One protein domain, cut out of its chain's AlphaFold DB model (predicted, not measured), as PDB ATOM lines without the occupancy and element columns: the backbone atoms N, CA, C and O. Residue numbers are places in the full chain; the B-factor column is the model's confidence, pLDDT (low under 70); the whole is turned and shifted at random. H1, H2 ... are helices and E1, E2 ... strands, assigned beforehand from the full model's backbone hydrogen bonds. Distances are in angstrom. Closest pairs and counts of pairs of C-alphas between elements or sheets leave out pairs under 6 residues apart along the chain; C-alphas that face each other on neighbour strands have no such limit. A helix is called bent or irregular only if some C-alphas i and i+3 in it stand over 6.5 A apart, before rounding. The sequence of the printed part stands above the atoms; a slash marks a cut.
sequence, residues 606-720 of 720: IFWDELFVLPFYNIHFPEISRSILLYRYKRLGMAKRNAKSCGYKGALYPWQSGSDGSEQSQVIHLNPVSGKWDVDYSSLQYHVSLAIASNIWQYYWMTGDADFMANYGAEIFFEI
ATOM      1  N   ILE A 606      46.037 -14.174 -52.188       96.94
ATOM      2  CA  ILE A 606      45.721 -14.157 -50.768       96.94
ATOM      3  C   ILE A 606      45.909 -12.727 -50.257       96.94
ATOM      4  O   ILE A 606      46.990 -12.146 -50.373       96.94
ATOM      5  N   PHE A 607      44.846 -12.178 -49.682       96.56
ATOM      6  CA  PHE A 607      44.746 -10.798 -49.202       96.56
ATOM      7  C   PHE A 607      44.637 -10.792 -47.669       96.56
ATOM      8  O   PHE A 607      44.997 -11.763 -47.007       96.56
ATOM      9  N   TRP A 608      44.111  -9.716 -47.087       96.19
ATOM     10  CA  TRP A 608      43.694  -9.630 -45.685       96.19
ATOM     11  C   TRP A 608      42.410 -10.413 -45.342       96.19
ATOM     12  O   TRP A 608      42.050 -10.481 -44.169       96.19
ATOM     13  N   ASP A 609      41.727 -11.006 -46.332       95.69
ATOM     14  CA  ASP A 609      40.400 -11.633 -46.203       95.69
ATOM     15  C   ASP A 609      40.325 -12.745 -45.139       95.69
ATOM     16  O   ASP A 609      39.251 -13.052 -44.621       95.69
ATOM     17  N   GLU A 610      41.476 -13.299 -44.756       92.75
ATOM     18  CA  GLU A 610      41.637 -14.205 -43.616       92.75
ATOM     19  C   GLU A 610      41.016 -13.621 -42.339       92.75
ATOM     20  O   GLU A 610      40.418 -14.360 -41.568       92.75
ATOM     21  N   LEU A 611      41.044 -12.297 -42.157       95.25
ATOM     22  CA  LEU A 611      40.398 -11.605 -41.038       95.25
ATOM     23  C   LEU A 611      38.897 -11.931 -40.899       95.25
ATOM     24  O   LEU A 611      38.385 -11.984 -39.783       95.25
ATOM     25  N   PHE A 612      38.185 -12.160 -42.009       95.25
ATOM     26  CA  PHE A 612      36.745 -12.451 -41.991       95.25
ATOM     27  C   PHE A 612      36.432 -13.915 -41.681       95.25
ATOM     28  O   PHE A 612      35.359 -14.214 -41.158       95.25
ATOM     29  N   VAL A 613      37.335 -14.831 -42.034       95.38
ATOM     30  CA  VAL A 613      37.066 -16.277 -42.004       95.38
ATOM     31  C   VAL A 613      37.818 -16.999 -40.893       95.38
ATOM     32  O   VAL A 613      37.295 -17.962 -40.340       95.38
ATOM     33  N   LEU A 614      39.006 -16.534 -40.503       95.62
ATOM     34  CA  LEU A 614      39.850 -17.191 -39.506       95.62
ATOM     35  C   LEU A 614      39.169 -17.374 -38.137       95.62
ATOM     36  O   LEU A 614      39.388 -18.430 -37.548       95.62
ATOM     37  N   PRO A 615      38.288 -16.476 -37.640       96.12
ATOM     38  CA  PRO A 615      37.553 -16.725 -36.397       96.12
ATOM     39  C   PRO A 615      36.727 -18.018 -36.418       96.12
ATOM     40  O   PRO A 615      36.689 -18.739 -35.425       96.12
ATOM     41  N   PHE A 616      36.113 -18.355 -37.558       97.00
ATOM     42  CA  PHE A 616      35.400 -19.623 -37.725       97.00
ATOM     43  C   PHE A 616      36.368 -20.812 -37.604       97.00
ATOM     44  O   PHE A 616      36.106 -21.762 -36.867       97.00
ATOM     45  N   TYR A 617      37.527 -20.742 -38.260       97.94
ATOM     46  CA  TYR A 617      38.525 -21.811 -38.197       97.94
ATOM     47  C   TYR A 617      39.193 -21.925 -36.824       97.94
ATOM     48  O   TYR A 617      39.411 -23.037 -36.366       97.94
ATOM     49  N   ASN A 618      39.428 -20.824 -36.109       97.50
ATOM     50  CA  ASN A 618      39.990 -20.863 -34.755       97.50
ATOM     51  C   ASN A 618      39.126 -21.694 -33.796       97.50
ATOM     52  O   ASN A 618      39.663 -22.392 -32.941       97.50
ATOM     53  N   ILE A 619      37.799 -21.631 -33.956       96.19
ATOM     54  CA  ILE A 619      36.839 -22.354 -33.113       96.19
ATOM     55  C   ILE A 619      36.724 -23.825 -33.535       96.19
ATOM     56  O   ILE A 619      36.662 -24.708 -32.681       96.19
ATOM     57  N   HIS A 620      36.666 -24.100 -34.841       96.94
ATOM     58  CA  HIS A 620      36.291 -25.426 -35.345       96.94
ATOM     59  C   HIS A 620      37.471 -26.286 -35.833       96.94
ATOM     60  O   HIS A 620      37.376 -27.516 -35.782       96.94
ATOM     61  N   PHE A 621      38.554 -25.657 -36.300       97.56
ATOM     62  CA  PHE A 621      39.740 -26.282 -36.908       97.56
ATOM     63  C   PHE A 621      41.027 -25.459 -36.656       97.56
ATOM     64  O   PHE A 621      41.641 -24.948 -37.603       97.56
ATOM     65  N   PRO A 622      41.454 -25.275 -35.395       97.44
ATOM     66  CA  PRO A 622      42.617 -24.447 -35.064       97.44
ATOM     67  C   PRO A 622      43.916 -24.905 -35.749       97.44
ATOM     68  O   PRO A 622      44.789 -24.087 -36.036       97.44
ATOM     69  N   GLU A 623      44.044 -26.189 -36.077       97.38
ATOM     70  CA  GLU A 623      45.152 -26.749 -36.854       97.38
ATOM     71  C   GLU A 623      45.255 -26.160 -38.272       97.38
ATOM     72  O   GLU A 623      46.357 -25.950 -38.782       97.38
ATOM     73  N   ILE A 624      44.116 -25.833 -38.892       97.44
ATOM     74  CA  ILE A 624      44.061 -25.181 -40.203       97.44
ATOM     75  C   ILE A 624      44.512 -23.728 -40.057       97.44
ATOM     76  O   ILE A 624      45.391 -23.285 -40.797       97.44
ATOM     77  N   SER A 625      43.966 -23.006 -39.071       97.56
ATOM     78  CA  SER A 625      44.370 -21.627 -38.769       97.56
ATOM     79  C   SER A 625      45.877 -21.517 -38.549       97.56
ATOM     80  O   SER A 625      46.526 -20.633 -39.109       97.56
ATOM     81  N   ARG A 626      46.458 -22.467 -37.807       97.88
ATOM     82  CA  ARG A 626      47.905 -22.565 -37.600       97.88
ATOM     83  C   ARG A 626      48.669 -22.700 -38.916       97.88
ATOM     84  O   ARG A 626      49.651 -21.993 -39.118       97.88
ATOM     85  N   SER A 627      48.222 -23.578 -39.818       96.38
ATOM     86  CA  SER A 627      48.837 -23.770 -41.142       96.38
ATOM     87  C   SER A 627      48.834 -22.483 -41.976       96.38
ATOM     88  O   SER A 627      49.858 -22.091 -42.537       96.38
ATOM     89  N   ILE A 628      47.717 -21.754 -41.980       96.12
ATOM     90  CA  ILE A 628      47.580 -20.484 -42.707       96.12
ATOM     91  C   ILE A 628      48.481 -19.391 -42.122       96.12
ATOM     92  O   ILE A 628      49.124 -18.636 -42.855       96.12
ATOM     93  N   LEU A 629      48.600 -19.313 -40.797       97.50
ATOM     94  CA  LEU A 629      49.542 -18.386 -40.172       97.50
ATOM     95  C   LEU A 629      51.000 -18.783 -40.452       97.50
ATOM     96  O   LEU A 629      51.846 -17.917 -40.670       97.50
ATOM     97  N   LEU A 630      51.302 -20.081 -40.548       97.50
ATOM     98  CA  LEU A 630      52.615 -20.559 -40.991       97.50
ATOM     99  C   LEU A 630      52.900 -20.231 -42.459       97.50
ATOM    100  O   LEU A 630      54.058 -19.982 -42.804       97.50
ATOM    101  N   TYR A 631      51.884 -20.167 -43.323       97.12
ATOM    102  CA  TYR A 631      52.053 -19.613 -44.665       97.12
ATOM    103  C   TYR A 631      52.596 -18.177 -44.581       97.12
ATOM    104  O   TYR A 631      53.598 -17.879 -45.235       97.12
ATOM    105  N   ARG A 632      52.042 -17.318 -43.708       97.44
ATOM    106  CA  ARG A 632      52.559 -15.952 -43.476       97.44
ATOM    107  C   ARG A 632      53.967 -15.951 -42.889       97.44
ATOM    108  O   ARG A 632      54.808 -15.188 -43.366       97.44
ATOM    109  N   TYR A 633      54.250 -16.827 -41.926       98.00
ATOM    110  CA  TYR A 633      55.584 -16.967 -41.333       98.00
ATOM    111  C   TYR A 633      56.653 -17.253 -42.395       98.00
ATOM    112  O   TYR A 633      57.647 -16.540 -42.501       98.00
ATOM    113  N   LYS A 634      56.411 -18.237 -43.271       97.25
ATOM    114  CA  LYS A 634      57.342 -18.613 -44.351       97.25
ATOM    115  C   LYS A 634      57.634 -17.468 -45.331       97.25
ATOM    116  O   LYS A 634      58.635 -17.516 -46.041       97.25
ATOM    117  N   ARG A 635      56.776 -16.441 -45.384       97.75
ATOM    118  CA  ARG A 635      56.924 -15.250 -46.237       97.75
ATOM    119  C   ARG A 635      57.443 -14.021 -45.479       97.75
ATOM    120  O   ARG A 635      57.667 -12.988 -46.109       97.75
ATOM    121  N   LEU A 636      57.719 -14.125 -44.175       98.31
ATOM    122  CA  LEU A 636      58.219 -13.021 -43.344       98.31
ATOM    123  C   LEU A 636      59.483 -12.380 -43.934       98.31
ATOM    124  O   LEU A 636      59.582 -11.160 -44.037       98.31
ATOM    125  N   GLY A 637      60.427 -13.193 -44.418       98.12
ATOM    126  CA  GLY A 637      61.649 -12.684 -45.048       98.12
ATOM    127  C   GLY A 637      61.384 -11.816 -46.287       98.12
ATOM    128  O   GLY A 637      62.095 -10.836 -46.514       98.12
ATOM    129  N   MET A 638      60.352 -12.136 -47.074       98.06
ATOM    130  CA  MET A 638      59.954 -11.316 -48.219       98.06
ATOM    131  C   MET A 638      59.246 -10.031 -47.775       98.06
ATOM    132  O   MET A 638      59.571  -8.961 -48.287       98.06
ATOM    133  N   ALA A 639      58.380 -10.104 -46.762       98.25
ATOM    134  CA  ALA A 639      57.734  -8.933 -46.169       98.25
ATOM    135  C   ALA A 639      58.754  -7.930 -45.591       98.25
ATOM    136  O   ALA A 639      58.624  -6.720 -45.784       98.25
ATOM    137  N   LYS A 640      59.828  -8.415 -44.956       98.44
ATOM    138  CA  LYS A 640      60.932  -7.571 -44.461       98.44
ATOM    139  C   LYS A 640      61.703  -6.890 -45.593       98.44
ATOM    140  O   LYS A 640      62.072  -5.719 -45.491       98.44
ATOM    141  N   ARG A 641      61.932  -7.599 -46.708       98.12
ATOM    142  CA  ARG A 641      62.527  -6.997 -47.915       98.12
ATOM    143  C   ARG A 641      61.629  -5.910 -48.503       98.12
ATOM    144  O   ARG A 641      62.150  -4.860 -48.868       98.12
ATOM    145  N   ASN A 642      60.319  -6.143 -48.538       96.88
ATOM    146  CA  ASN A 642      59.339  -5.178 -49.026       96.88
ATOM    147  C   ASN A 642      59.314  -3.901 -48.164       96.88
ATOM    148  O   ASN A 642      59.426  -2.794 -48.690       96.88
ATOM    149  N   ALA A 643      59.291  -4.044 -46.832       97.38
ATOM    150  CA  ALA A 643      59.388  -2.911 -45.908       97.38
ATOM    151  C   ALA A 643      60.643  -2.075 -46.183       97.38
ATOM    152  O   ALA A 643      60.558  -0.860 -46.375       97.38
ATOM    153  N   LYS A 644      61.799  -2.741 -46.309       97.69
ATOM    154  CA  LYS A 644      63.074  -2.087 -46.618       97.69
ATOM    155  C   LYS A 644      63.048  -1.358 -47.963       97.69
ATOM    156  O   LYS A 644      63.558  -0.242 -48.036       97.69
ATOM    157  N   SER A 645      62.467  -1.942 -49.016       95.19
ATOM    158  CA  SER A 645      62.352  -1.266 -50.320       95.19
ATOM    159  C   SER A 645      61.444  -0.038 -50.283       95.19
ATOM    160  O   SER A 645      61.655   0.889 -51.058       95.19
ATOM    161  N   CYS A 646      60.486   0.001 -49.357       93.81
ATOM    162  CA  CYS A 646      59.636   1.162 -49.107       93.81
ATOM    163  C   CYS A 646      60.243   2.168 -48.107       93.81
ATOM    164  O   CYS A 646      59.598   3.162 -47.789       93.81
ATOM    165  N   GLY A 647      61.465   1.940 -47.611       96.56
ATOM    166  CA  GLY A 647      62.129   2.824 -46.645       96.56
ATOM    167  C   GLY A 647      61.705   2.623 -45.186       96.56
ATOM    168  O   GLY A 647      62.066   3.433 -44.333       96.56
ATOM    169  N   TYR A 648      60.979   1.546 -44.880       96.81
ATOM    170  CA  TYR A 648      60.544   1.190 -43.529       96.81
ATOM    171  C   TYR A 648      61.438   0.110 -42.895       96.81
ATOM    172  O   TYR A 648      62.252  -0.541 -43.555       96.81
ATOM    173  N   LYS A 649      61.283  -0.075 -41.581       96.94
ATOM    174  CA  LYS A 649      61.798  -1.230 -40.828       96.94
ATOM    175  C   LYS A 649      60.663  -2.242 -40.620       96.94
ATOM    176  O   LYS A 649      59.513  -1.909 -40.887       96.94
ATOM    177  N   GLY A 650      60.989  -3.434 -40.126       98.00
ATOM    178  CA  GLY A 650      59.983  -4.449 -39.817       98.00
ATOM    179  C   GLY A 650      59.509  -5.231 -41.043       98.00
ATOM    180  O   GLY A 650      60.260  -5.380 -42.012       98.00
ATOM    181  N   ALA A 651      58.267  -5.714 -41.010       98.31
ATOM    182  CA  ALA A 651      57.641  -6.550 -42.026       98.31
ATOM    183  C   ALA A 651      56.409  -5.885 -42.659       98.31
ATOM    184  O   ALA A 651      55.367  -5.686 -42.034       98.31
ATOM    185  N   LEU A 652      56.501  -5.628 -43.966       97.81
ATOM    186  CA  LEU A 652      55.401  -5.114 -44.773       97.81
ATOM    187  C   LEU A 652      54.889  -6.222 -45.691       97.81
ATOM    188  O   LEU A 652      55.445  -6.460 -46.769       97.81
ATOM    189  N   TYR A 653      53.852  -6.928 -45.247       97.94
ATOM    190  CA  TYR A 653      53.225  -7.971 -46.051       97.94
ATOM    191  C   TYR A 653      52.548  -7.364 -47.286       97.94
ATOM    192  O   TYR A 653      52.042  -6.243 -47.219       97.94
ATOM    193  N   PRO A 654      52.549  -8.082 -48.421       96.81
ATOM    194  CA  PRO A 654      51.953  -7.567 -49.642       96.81
ATOM    195  C   PRO A 654      50.427  -7.505 -49.539       96.81
ATOM    196  O   PRO A 654      49.804  -8.345 -48.883       96.81
ATOM    197  N   TRP A 655      49.822  -6.553 -50.249       96.75
ATOM    198  CA  TRP A 655      48.369  -6.484 -50.410       96.75
ATOM    199  C   TRP A 655      47.836  -7.721 -51.141       96.75
ATOM    200  O   TRP A 655      46.816  -8.285 -50.748       96.75
ATOM    201  N   GLN A 656      48.559  -8.172 -52.171       95.94
ATOM    202  CA  GLN A 656      48.297  -9.424 -52.875       95.94
ATOM    203  C   GLN A 656      49.480 -10.366 -52.721       95.94
ATOM    204  O   GLN A 656      50.559 -10.108 -53.253       95.94
ATOM    205  N   SER A 657      49.262 -11.472 -52.018       96.31
ATOM    206  CA  SER A 657      50.259 -12.516 -51.805       96.31
ATOM    207  C   SER A 657      49.967 -13.738 -52.672       96.31
ATOM    208  O   SER A 657      48.813 -14.145 -52.817       96.31
ATOM    209  N   GLY A 658      51.018 -14.356 -53.204       94.31
ATOM    210  CA  GLY A 658      50.943 -15.611 -53.954       94.31
ATOM    211  C   GLY A 658      51.937 -16.642 -53.422       94.31
ATOM    212  O   GLY A 658      51.897 -16.996 -52.239       94.31
ATOM    213  N   SER A 659      52.832 -17.142 -54.269       93.75
ATOM    214  CA  SER A 659      53.727 -18.249 -53.914       93.75
ATOM    215  C   SER A 659      54.882 -17.833 -52.999       93.75
ATOM    216  O   SER A 659      55.105 -18.474 -51.974       93.75
ATOM    217  N   ASP A 660      55.599 -16.758 -53.313       92.56
ATOM    218  CA  ASP A 660      56.854 -16.376 -52.646       92.56
ATOM    219  C   ASP A 660      56.699 -15.240 -51.616       92.56
ATOM    220  O   ASP A 660      57.638 -14.927 -50.880       92.56
ATOM    221  N   GLY A 661      55.507 -14.641 -51.544       93.25
ATOM    222  CA  GLY A 661      55.196 -13.510 -50.668       93.25
ATOM    223  C   GLY A 661      55.654 -12.148 -51.179       93.25
ATOM    224  O   GLY A 661      55.648 -11.195 -50.403       93.25
ATOM    225  N   SER A 662      56.092 -12.040 -52.438       94.50
ATOM    226  CA  SER A 662      56.324 -10.739 -53.073       94.50
ATOM    227  C   SER A 662      54.991 -10.041 -53.360       94.50
ATOM    228  O   SER A 662      53.948 -10.692 -53.440       94.50
ATOM    229  N   GLU A 663      55.011  -8.714 -53.501       95.00
ATOM    230  CA  GLU A 663      53.819  -7.941 -53.865       95.00
ATOM    231  C   GLU A 663      53.361  -8.273 -55.288       95.00
ATOM    232  O   GLU A 663      54.102  -8.048 -56.247       95.00
ATOM    233  N   GLN A 664      52.138  -8.805 -55.416       94.62
ATOM    234  CA  GLN A 664      51.523  -9.135 -56.708       94.62
ATOM    235  C   GLN A 664      50.551  -8.065 -57.215       94.62
ATOM    236  O   GLN A 664      50.040  -8.174 -58.338       94.62
ATOM    237  N   SER A 665      50.260  -7.037 -56.413       91.00
ATOM    238  CA  SER A 665      49.423  -5.925 -56.855       91.00
ATOM    239  C   SER A 665      50.055  -5.251 -58.060       91.00
ATOM    240  O   SER A 665      51.256  -4.984 -58.099       91.00
ATOM    241  N   GLN A 666      49.232  -4.973 -59.064       85.62
ATOM    242  CA  GLN A 666      49.698  -4.241 -60.229       85.62
ATOM    243  C   GLN A 666      50.051  -2.808 -59.829       85.62
ATOM    244  O   GLN A 666      49.512  -2.272 -58.869       85.62
ATOM    245  N   VAL A 667      50.956  -2.187 -60.587       83.12
ATOM    246  CA  VAL A 667      51.310  -0.763 -60.429       83.12
ATOM    247  C   VAL A 667      50.401   0.127 -61.285       83.12
ATOM    248  O   VAL A 667      50.256   1.323 -61.038       83.12
ATOM    249  N   ILE A 668      49.777  -0.460 -62.308       79.69
ATOM    250  CA  ILE A 668      48.839   0.208 -63.205       79.69
ATOM    251  C   ILE A 668      47.596  -0.650 -63.418       79.69
ATOM    252  O   ILE A 668      47.667  -1.877 -63.511       79.69
ATOM    253  N   HIS A 669      46.453   0.005 -63.568       75.88
ATOM    254  CA  HIS A 669      45.164  -0.639 -63.732       75.88
ATOM    255  C   HIS A 669      44.358   0.038 -64.842       75.88
ATOM    256  O   HIS A 669      44.067   1.225 -64.783       75.88
ATOM    257  N   LEU A 670      43.961  -0.724 -65.861       71.94
ATOM    258  CA  LEU A 670      42.956  -0.303 -66.838       71.94
ATOM    259  C   LEU A 670      41.596  -0.088 -66.154       71.94
ATOM    260  O   LEU A 670      40.944  -1.032 -65.717       71.94
ATOM    261  N   ASN A 671      41.143   1.151 -66.088       73.25
ATOM    262  CA  ASN A 671      39.813   1.502 -65.626       73.25
ATOM    263  C   ASN A 671      38.785   1.149 -66.721       73.25
ATOM    264  O   ASN A 671      38.852   1.701 -67.820       73.25
ATOM    265  N   PRO A 672      37.828   0.238 -66.460       69.12
ATOM    266  CA  PRO A 672      36.891  -0.229 -67.481       69.12
ATOM    267  C   PRO A 672      35.860   0.834 -67.889       69.12
ATOM    268  O   PRO A 672      35.294   0.736 -68.972       69.12
ATOM    269  N   VAL A 673      35.623   1.849 -67.050       76.44
ATOM    270  CA  VAL A 673      34.688   2.947 -67.345       76.44
ATOM    271  C   VAL A 673      35.346   3.985 -68.251       76.44
ATOM    272  O   VAL A 673      34.713   4.480 -69.178       76.44
ATOM    273  N   SER A 674      36.616   4.317 -67.996       79.75
ATOM    274  CA  SER A 674      37.345   5.338 -68.764       79.75
ATOM    275  C   SER A 674      38.152   4.775 -69.941       79.75
ATOM    276  O   SER A 674      38.542   5.536 -70.825       79.75
ATOM    277  N   GLY A 675      38.444   3.470 -69.944       76.56
ATOM    278  CA  GLY A 675      39.331   2.816 -70.909       76.56
ATOM    279  C   GLY A 675      40.811   3.198 -70.761       76.56
ATOM    280  O   GLY A 675      41.603   2.901 -71.654       76.56
ATOM    281  N   LYS A 676      41.200   3.872 -69.668       79.25
ATOM    282  CA  LYS A 676      42.568   4.364 -69.434       79.25
ATOM    283  C   LYS A 676      43.311   3.526 -68.402       79.25
ATOM    284  O   LYS A 676      42.704   2.977 -67.491       79.25
ATOM    285  N   TRP A 677      44.630   3.446 -68.548       77.19
ATOM    286  CA  TRP A 677      45.511   2.867 -67.538       77.19
ATOM    287  C   TRP A 677      45.845   3.926 -66.488       77.19
ATOM    288  O   TRP A 677      46.568   4.875 -66.788       77.19
ATOM    289  N   ASP A 678      45.325   3.744 -65.281       82.38
ATOM    290  CA  ASP A 678      45.563   4.607 -64.127       82.38
ATOM    291  C   ASP A 678      46.592   3.965 -63.182       82.38
ATOM    292  O   ASP A 678      46.849   2.760 -63.255       82.38
ATOM    293  N   VAL A 679      47.203   4.762 -62.302       85.25
ATOM    294  CA  VAL A 679      48.087   4.242 -61.245       85.25
ATOM    295  C   VAL A 679      47.254   3.428 -60.255       85.25
ATOM    296  O   VAL A 679      46.201   3.880 -59.805       85.25
ATOM    297  N   ASP A 680      47.729   2.234 -59.914       86.81
ATOM    298  CA  ASP A 680      47.106   1.369 -58.919       86.81
ATOM    299  C   ASP A 680      47.802   1.565 -57.566       86.81
ATOM    300  O   ASP A 680      48.972   1.230 -57.385       86.81
ATOM    301  N   TYR A 681      47.072   2.147 -56.616       90.75
ATOM    302  CA  TYR A 681      47.562   2.434 -55.266       90.75
ATOM    303  C   TYR A 681      47.262   1.310 -54.269       90.75
ATOM    304  O   TYR A 681      47.431   1.503 -53.066       90.75
ATOM    305  N   SER A 682      46.810   0.138 -54.728       91.56
ATOM    306  CA  SER A 682      46.406  -0.959 -53.839       91.56
ATOM    307  C   SER A 682      47.520  -1.399 -52.889       91.56
ATOM    308  O   SER A 682      47.240  -1.681 -51.728       91.56
ATOM    309  N   SER A 683      48.779  -1.373 -53.335       91.31
ATOM    310  CA  SER A 683      49.944  -1.719 -52.509       91.31
ATOM    311  C   SER A 683      50.199  -0.749 -51.347       91.31
ATOM    312  O   SER A 683      50.926  -1.101 -50.425       91.31
ATOM    313  N   LEU A 684      49.592   0.447 -51.338       93.69
ATOM    314  CA  LEU A 684      49.685   1.399 -50.222       93.69
ATOM    315  C   LEU A 684      48.754   1.047 -49.050       93.69
ATOM    316  O   LEU A 684      48.788   1.699 -48.007       93.69
ATOM    317  N   GLN A 685      47.914   0.021 -49.196       95.25
ATOM    318  CA  GLN A 685      47.033  -0.463 -48.136       95.25
ATOM    319  C   GLN A 685      47.792  -1.339 -47.131       95.25
ATOM    320  O   GLN A 685      47.565  -2.539 -47.007       95.25
ATOM    321  N   TYR A 686      48.679  -0.712 -46.360       94.81
ATOM    322  CA  TYR A 686      49.557  -1.386 -45.395       94.81
ATOM    323  C   TYR A 686      48.824  -2.035 -44.210       94.81
ATOM    324  O   TYR A 686      49.420  -2.796 -43.450       94.81
ATOM    325  N   HIS A 687      47.517  -1.786 -44.062       96.62
ATOM    326  CA  HIS A 687      46.690  -2.398 -43.017       96.62
ATOM    327  C   HIS A 687      46.628  -3.932 -43.106       96.62
ATOM    328  O   HIS A 687      46.330  -4.570 -42.100       96.62
ATOM    329  N   VAL A 688      47.004  -4.538 -44.241       96.69
ATOM    330  CA  VAL A 688      47.177  -5.996 -44.364       96.69
ATOM    331  C   VAL A 688      48.152  -6.566 -43.325       96.69
ATOM    332  O   VAL A 688      47.861  -7.613 -42.747       96.69
ATOM    333  N   SER A 689      49.254  -5.870 -43.011       97.44
ATOM    334  CA  SER A 689      50.166  -6.291 -41.938       97.44
ATOM    335  C   SER A 689      49.447  -6.275 -40.583       97.44
ATOM    336  O   SER A 689      49.470  -7.265 -39.859       97.44
ATOM    337  N   LEU A 690      48.706  -5.207 -40.265       96.75
ATOM    338  CA  LEU A 690      47.940  -5.121 -39.013       96.75
ATOM    339  C   LEU A 690      46.849  -6.201 -38.915       96.75
ATOM    340  O   LEU A 690      46.609  -6.740 -37.835       96.75
ATOM    341  N   ALA A 691      46.216  -6.563 -40.032       97.75
ATOM    342  CA  ALA A 691      45.254  -7.660 -40.083       97.75
ATOM    343  C   ALA A 691      45.911  -9.011 -39.748       97.75
ATOM    344  O   ALA A 691      45.337  -9.800 -38.999       97.75
ATOM    345  N   ILE A 692      47.134  -9.259 -40.229       98.06
ATOM    346  CA  ILE A 692      47.910 -10.465 -39.894       98.06
ATOM    347  C   ILE A 692      48.266 -10.488 -38.402       98.06
ATOM    348  O   ILE A 692      48.063 -11.513 -37.750       98.06
ATOM    349  N   ALA A 693      48.722  -9.367 -37.834       98.00
ATOM    350  CA  ALA A 693      48.987  -9.263 -36.397       98.00
ATOM    351  C   ALA A 693      47.718  -9.528 -35.562       98.00
ATOM    352  O   ALA A 693      47.750 -10.295 -34.598       98.00
ATOM    353  N   SER A 694      46.573  -8.976 -35.977       97.88
ATOM    354  CA  SER A 694      45.269  -9.260 -35.362       97.88
ATOM    355  C   SER A 694      44.906 -10.746 -35.447       97.88
ATOM    356  O   SER A 694      44.459 -11.321 -34.458       97.88
ATOM    357  N   ASN A 695      45.121 -11.389 -36.595       97.81
ATOM    358  CA  ASN A 695      44.852 -12.816 -36.780       97.81
ATOM    359  C   ASN A 695      45.704 -13.693 -35.852       97.81
ATOM    360  O   ASN A 695      45.174 -14.624 -35.250       97.81
ATOM    361  N   ILE A 696      46.992 -13.370 -35.690       98.12
ATOM    362  CA  ILE A 696      47.897 -14.043 -34.744       98.12
ATOM    363  C   ILE A 696      47.374 -13.908 -33.314       98.12
ATOM    364  O   ILE A 696      47.259 -14.905 -32.599       98.12
ATOM    365  N   TRP A 697      47.010 -12.687 -32.911       97.25
ATOM    366  CA  TRP A 697      46.485 -12.428 -31.576       97.25
ATOM    367  C   TRP A 697      45.173 -13.174 -31.315       97.25
ATOM    368  O   TRP A 697      45.037 -13.842 -30.293       97.25
ATOM    369  N   GLN A 698      44.219 -13.108 -32.246       97.25
ATOM    370  CA  GLN A 698      42.936 -13.804 -32.121       97.25
ATOM    371  C   GLN A 698      43.109 -15.323 -32.086       97.25
ATOM    372  O   GLN A 698      42.456 -15.988 -31.285       97.25
ATOM    373  N   TYR A 699      43.996 -15.868 -32.922       98.19
ATOM    374  CA  TYR A 699      44.325 -17.288 -32.915       98.19
ATOM    375  C   TYR A 699      44.856 -17.726 -31.551       98.19
ATOM    376  O   TYR A 699      44.309 -18.650 -30.951       98.19
ATOM    377  N   TYR A 700      45.868 -17.036 -31.023       98.00
ATOM    378  CA  TYR A 700      46.418 -17.353 -29.708       98.00
ATOM    379  C   TYR A 700      45.377 -17.208 -28.598       98.00
ATOM    380  O   TYR A 700      45.237 -18.101 -27.769       98.00
ATOM    381  N   TRP A 701      44.599 -16.125 -28.608       96.69
ATOM    382  CA  TRP A 701      43.566 -15.876 -27.604       96.69
ATOM    383  C   TRP A 701      42.502 -16.981 -27.555       96.69
ATOM    384  O   TRP A 701      42.041 -17.348 -26.479       96.69
ATOM    385  N   MET A 702      42.107 -17.518 -28.713       97.25
ATOM    386  CA  MET A 702      41.078 -18.559 -28.806       97.25
ATOM    387  C   MET A 702      41.614 -19.973 -28.559       97.25
ATOM    388  O   MET A 702      40.861 -20.825 -28.095       97.25
ATOM    389  N   THR A 703      42.882 -20.241 -28.882       97.62
ATOM    390  CA  THR A 703      43.442 -21.605 -28.870       97.62
ATOM    391  C   THR A 703      44.398 -21.871 -27.715       97.62
ATOM    392  O   THR A 703      44.572 -23.021 -27.320       97.62
ATOM    393  N   GLY A 704      45.036 -20.830 -27.179       97.44
ATOM    394  CA  GLY A 704      46.109 -20.957 -26.200       97.44
ATOM    395  C   GLY A 704      47.391 -21.599 -26.745       97.44
ATOM    396  O   GLY A 704      48.204 -22.034 -25.932       97.44
ATOM    397  N   ASP A 705      47.593 -21.683 -28.071       98.12
ATOM    398  CA  ASP A 705      48.786 -22.305 -28.678       98.12
ATOM    399  C   ASP A 705      50.059 -21.474 -28.405       98.12
ATOM    400  O   ASP A 705      50.491 -20.629 -29.199       98.12
ATOM    401  N   ALA A 706      50.646 -21.705 -27.229       97.81
ATOM    402  CA  ALA A 706      51.872 -21.063 -26.775       97.81
ATOM    403  C   ALA A 706      53.087 -21.475 -27.617       97.81
ATOM    404  O   ALA A 706      53.978 -20.652 -27.824       97.81
ATOM    405  N   ASP A 707      53.104 -22.702 -28.148       98.25
ATOM    406  CA  ASP A 707      54.187 -23.187 -29.004       98.25
ATOM    407  C   ASP A 707      54.207 -22.430 -30.333       98.25
ATOM    408  O   ASP A 707      55.274 -22.020 -30.796       98.25
ATOM    409  N   PHE A 708      53.044 -22.196 -30.949       98.31
ATOM    410  CA  PHE A 708      52.958 -21.352 -32.136       98.31
ATOM    411  C   PHE A 708      53.439 -19.931 -31.843       98.31
ATOM    412  O   PHE A 708      54.243 -19.394 -32.606       98.31
ATOM    413  N   MET A 709      52.982 -19.323 -30.745       97.94
ATOM    414  CA  MET A 709      53.393 -17.963 -30.395       97.94
ATOM    415  C   MET A 709      54.895 -17.853 -30.148       97.94
ATOM    416  O   MET A 709      55.516 -16.939 -30.683       97.94
ATOM    417  N   ALA A 710      55.482 -18.779 -29.389       97.94
ATOM    418  CA  ALA A 710      56.900 -18.748 -29.047       97.94
ATOM    419  C   ALA A 710      57.809 -18.964 -30.264       97.94
ATOM    420  O   ALA A 710      58.846 -18.315 -30.369       97.94
ATOM    421  N   ASN A 711      57.423 -19.857 -31.181       98.06
ATOM    422  CA  ASN A 711      58.277 -20.247 -32.305       98.06
ATOM    423  C   ASN A 711      58.026 -19.448 -33.593       98.06
ATOM    424  O   ASN A 711      58.897 -19.436 -34.457       98.06
ATOM    425  N   TYR A 712      56.850 -18.827 -33.752       98.38
ATOM    426  CA  TYR A 712      56.448 -18.186 -35.012       98.38
ATOM    427  C   TYR A 712      55.674 -16.880 -34.803       98.38
ATOM    428  O   TYR A 712      56.024 -15.844 -35.367       98.38
ATOM    429  N   GLY A 713      54.600 -16.922 -34.009       97.81
ATOM    430  CA  GLY A 713      53.633 -15.829 -33.903       97.81
ATOM    431  C   GLY A 713      54.232 -14.537 -33.353       97.81
ATOM    432  O   GLY A 713      53.989 -13.473 -33.917       97.81
ATOM    433  N   ALA A 714      55.047 -14.619 -32.297       98.00
ATOM    434  CA  ALA A 714      55.669 -13.452 -31.676       98.00
ATOM    435  C   ALA A 714      56.654 -12.740 -32.615       98.00
ATOM    436  O   ALA A 714      56.657 -11.513 -32.660       98.00
ATOM    437  N   GLU A 715      57.444 -13.484 -33.399       98.44
ATOM    438  CA  GLU A 715      58.378 -12.881 -34.361       98.44
ATOM    439  C   GLU A 715      57.625 -12.065 -35.415       98.44
ATOM    440  O   GLU A 715      57.940 -10.897 -35.629       98.44
ATOM    441  N   ILE A 716      56.585 -12.645 -36.026       98.12
ATOM    442  CA  ILE A 716      55.763 -11.927 -37.011       98.12
ATOM    443  C   ILE A 716      55.115 -10.698 -36.366       98.12
ATOM    444  O   ILE A 716      55.122  -9.624 -36.959       98.12
ATOM    445  N   PHE A 717      54.557 -10.857 -35.163       97.50
ATOM    446  CA  PHE A 717      53.831  -9.798 -34.469       97.50
ATOM    447  C   PHE A 717      54.723  -8.605 -34.102       97.50
ATOM    448  O   PHE A 717      54.249  -7.481 -34.156       97.50
ATOM    449  N   PHE A 718      55.988  -8.831 -33.728       97.62
ATOM    450  CA  PHE A 718      56.927  -7.749 -33.403       97.62
ATOM    451  C   PHE A 718      57.602  -7.125 -34.626       97.62
ATOM    452  O   PHE A 718      58.076  -5.993 -34.542       97.62
ATOM    453  N   GLU A 719      57.715  -7.864 -35.731       98.19
ATOM    454  CA  GLU A 719      58.238  -7.322 -36.986       98.19
ATOM    455  C   GLU A 719      57.217  -6.425 -37.694       98.19
ATOM    456  O   GLU A 719      57.624  -5.466 -38.343       98.19
ATOM    457  N   ILE A 720      55.919  -6.728 -37.603       97.25
ATOM    458  CA  ILE A 720      54.829  -5.852 -38.076       97.25
ATOM    459  C   ILE A 720      54.765  -4.588 -37.218       97.25
ATOM    460  O   ILE A 720      54.665  -3.495 -37.825       97.25
TER     461      ILE A 720
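Overview. This is residues 606 to 720 of the 720 residues of the protein "Beta-phosphoglucomutase" of Actinobacteria bacterium CG08_land_8_20_14_0_20_35_9 (UniProt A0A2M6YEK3). Four helices, H1, H2, H4 and H5, form a partly aligned, partly crossed up-and-down bundle, each running against the one before, while a tiny strand hairpin, E1 and E2, reaches far out at one end of the long axis. H3 follows H2, and the long unnamed stretch 646 to 667 leads to the hairpin. The 115 printed residues, mostly helix by named elements, run H1, H2, H3, E1, E2, H4, H5, with one antiparallel sheet, E1 - E2. The whole is compact, with radius of gyration of the C-alphas 15.5 A, yet elongated, spanning 50 by 30 by 20 A.

Along the chain. H1, residues 610 to 620, begins at C-alpha (41.637, -14.205, -43.616) and is 14.9 A long; it is irregular, C-alphas 612 and 615 being 7.1 A apart. H2 spans residues 622 to 634, 18.4 A, and H3 residues 636 to 645, 14.3 A. E1, residues 668 to 670, and E2, residues 677 to 679, are 6.9 A each. H4, residues 687 to 703, is 24.1 A. H5, residues 706 to 719, is 18.3 A long and irregular, the C-alphas of residues 711 and 714 being 7.3 A apart; its last residue is Glu 719, with C-alpha 719 at (58.238, -7.322, -36.986).

Arrangement. H1 touches H4 at a shallow tilt of 9 degrees, closest C-alphas Asn 618 and Tyr 699, 5.9 A. H4, with residues 693 to 700 alone, touches H5, closest C-alphas Ala 693 and Phe 717, 5.2 A. H2 touches H5, closest C-alphas Tyr 633 and Tyr 712, 6.5 A. H3 is close to H5 but not clearly touching, closest C-alphas Leu 636 and Ile 716, 6.9 A. In the hairpin E1 and E2, N 669 and O 678 are 2.8 A apart, within hydrogen-bond range. Every O i to N i+4 pair is within range in H2, H3 and H4; in H1 5 of 7, in H5 8 of 10.

Size, cuts and confidence. The farthest C-alphas, of Ser 674 and Asp 707, are 51.8 A apart. The printed part has no cut; H3 to E1 is a long link. Residue 672 alone has pLDDT under 70.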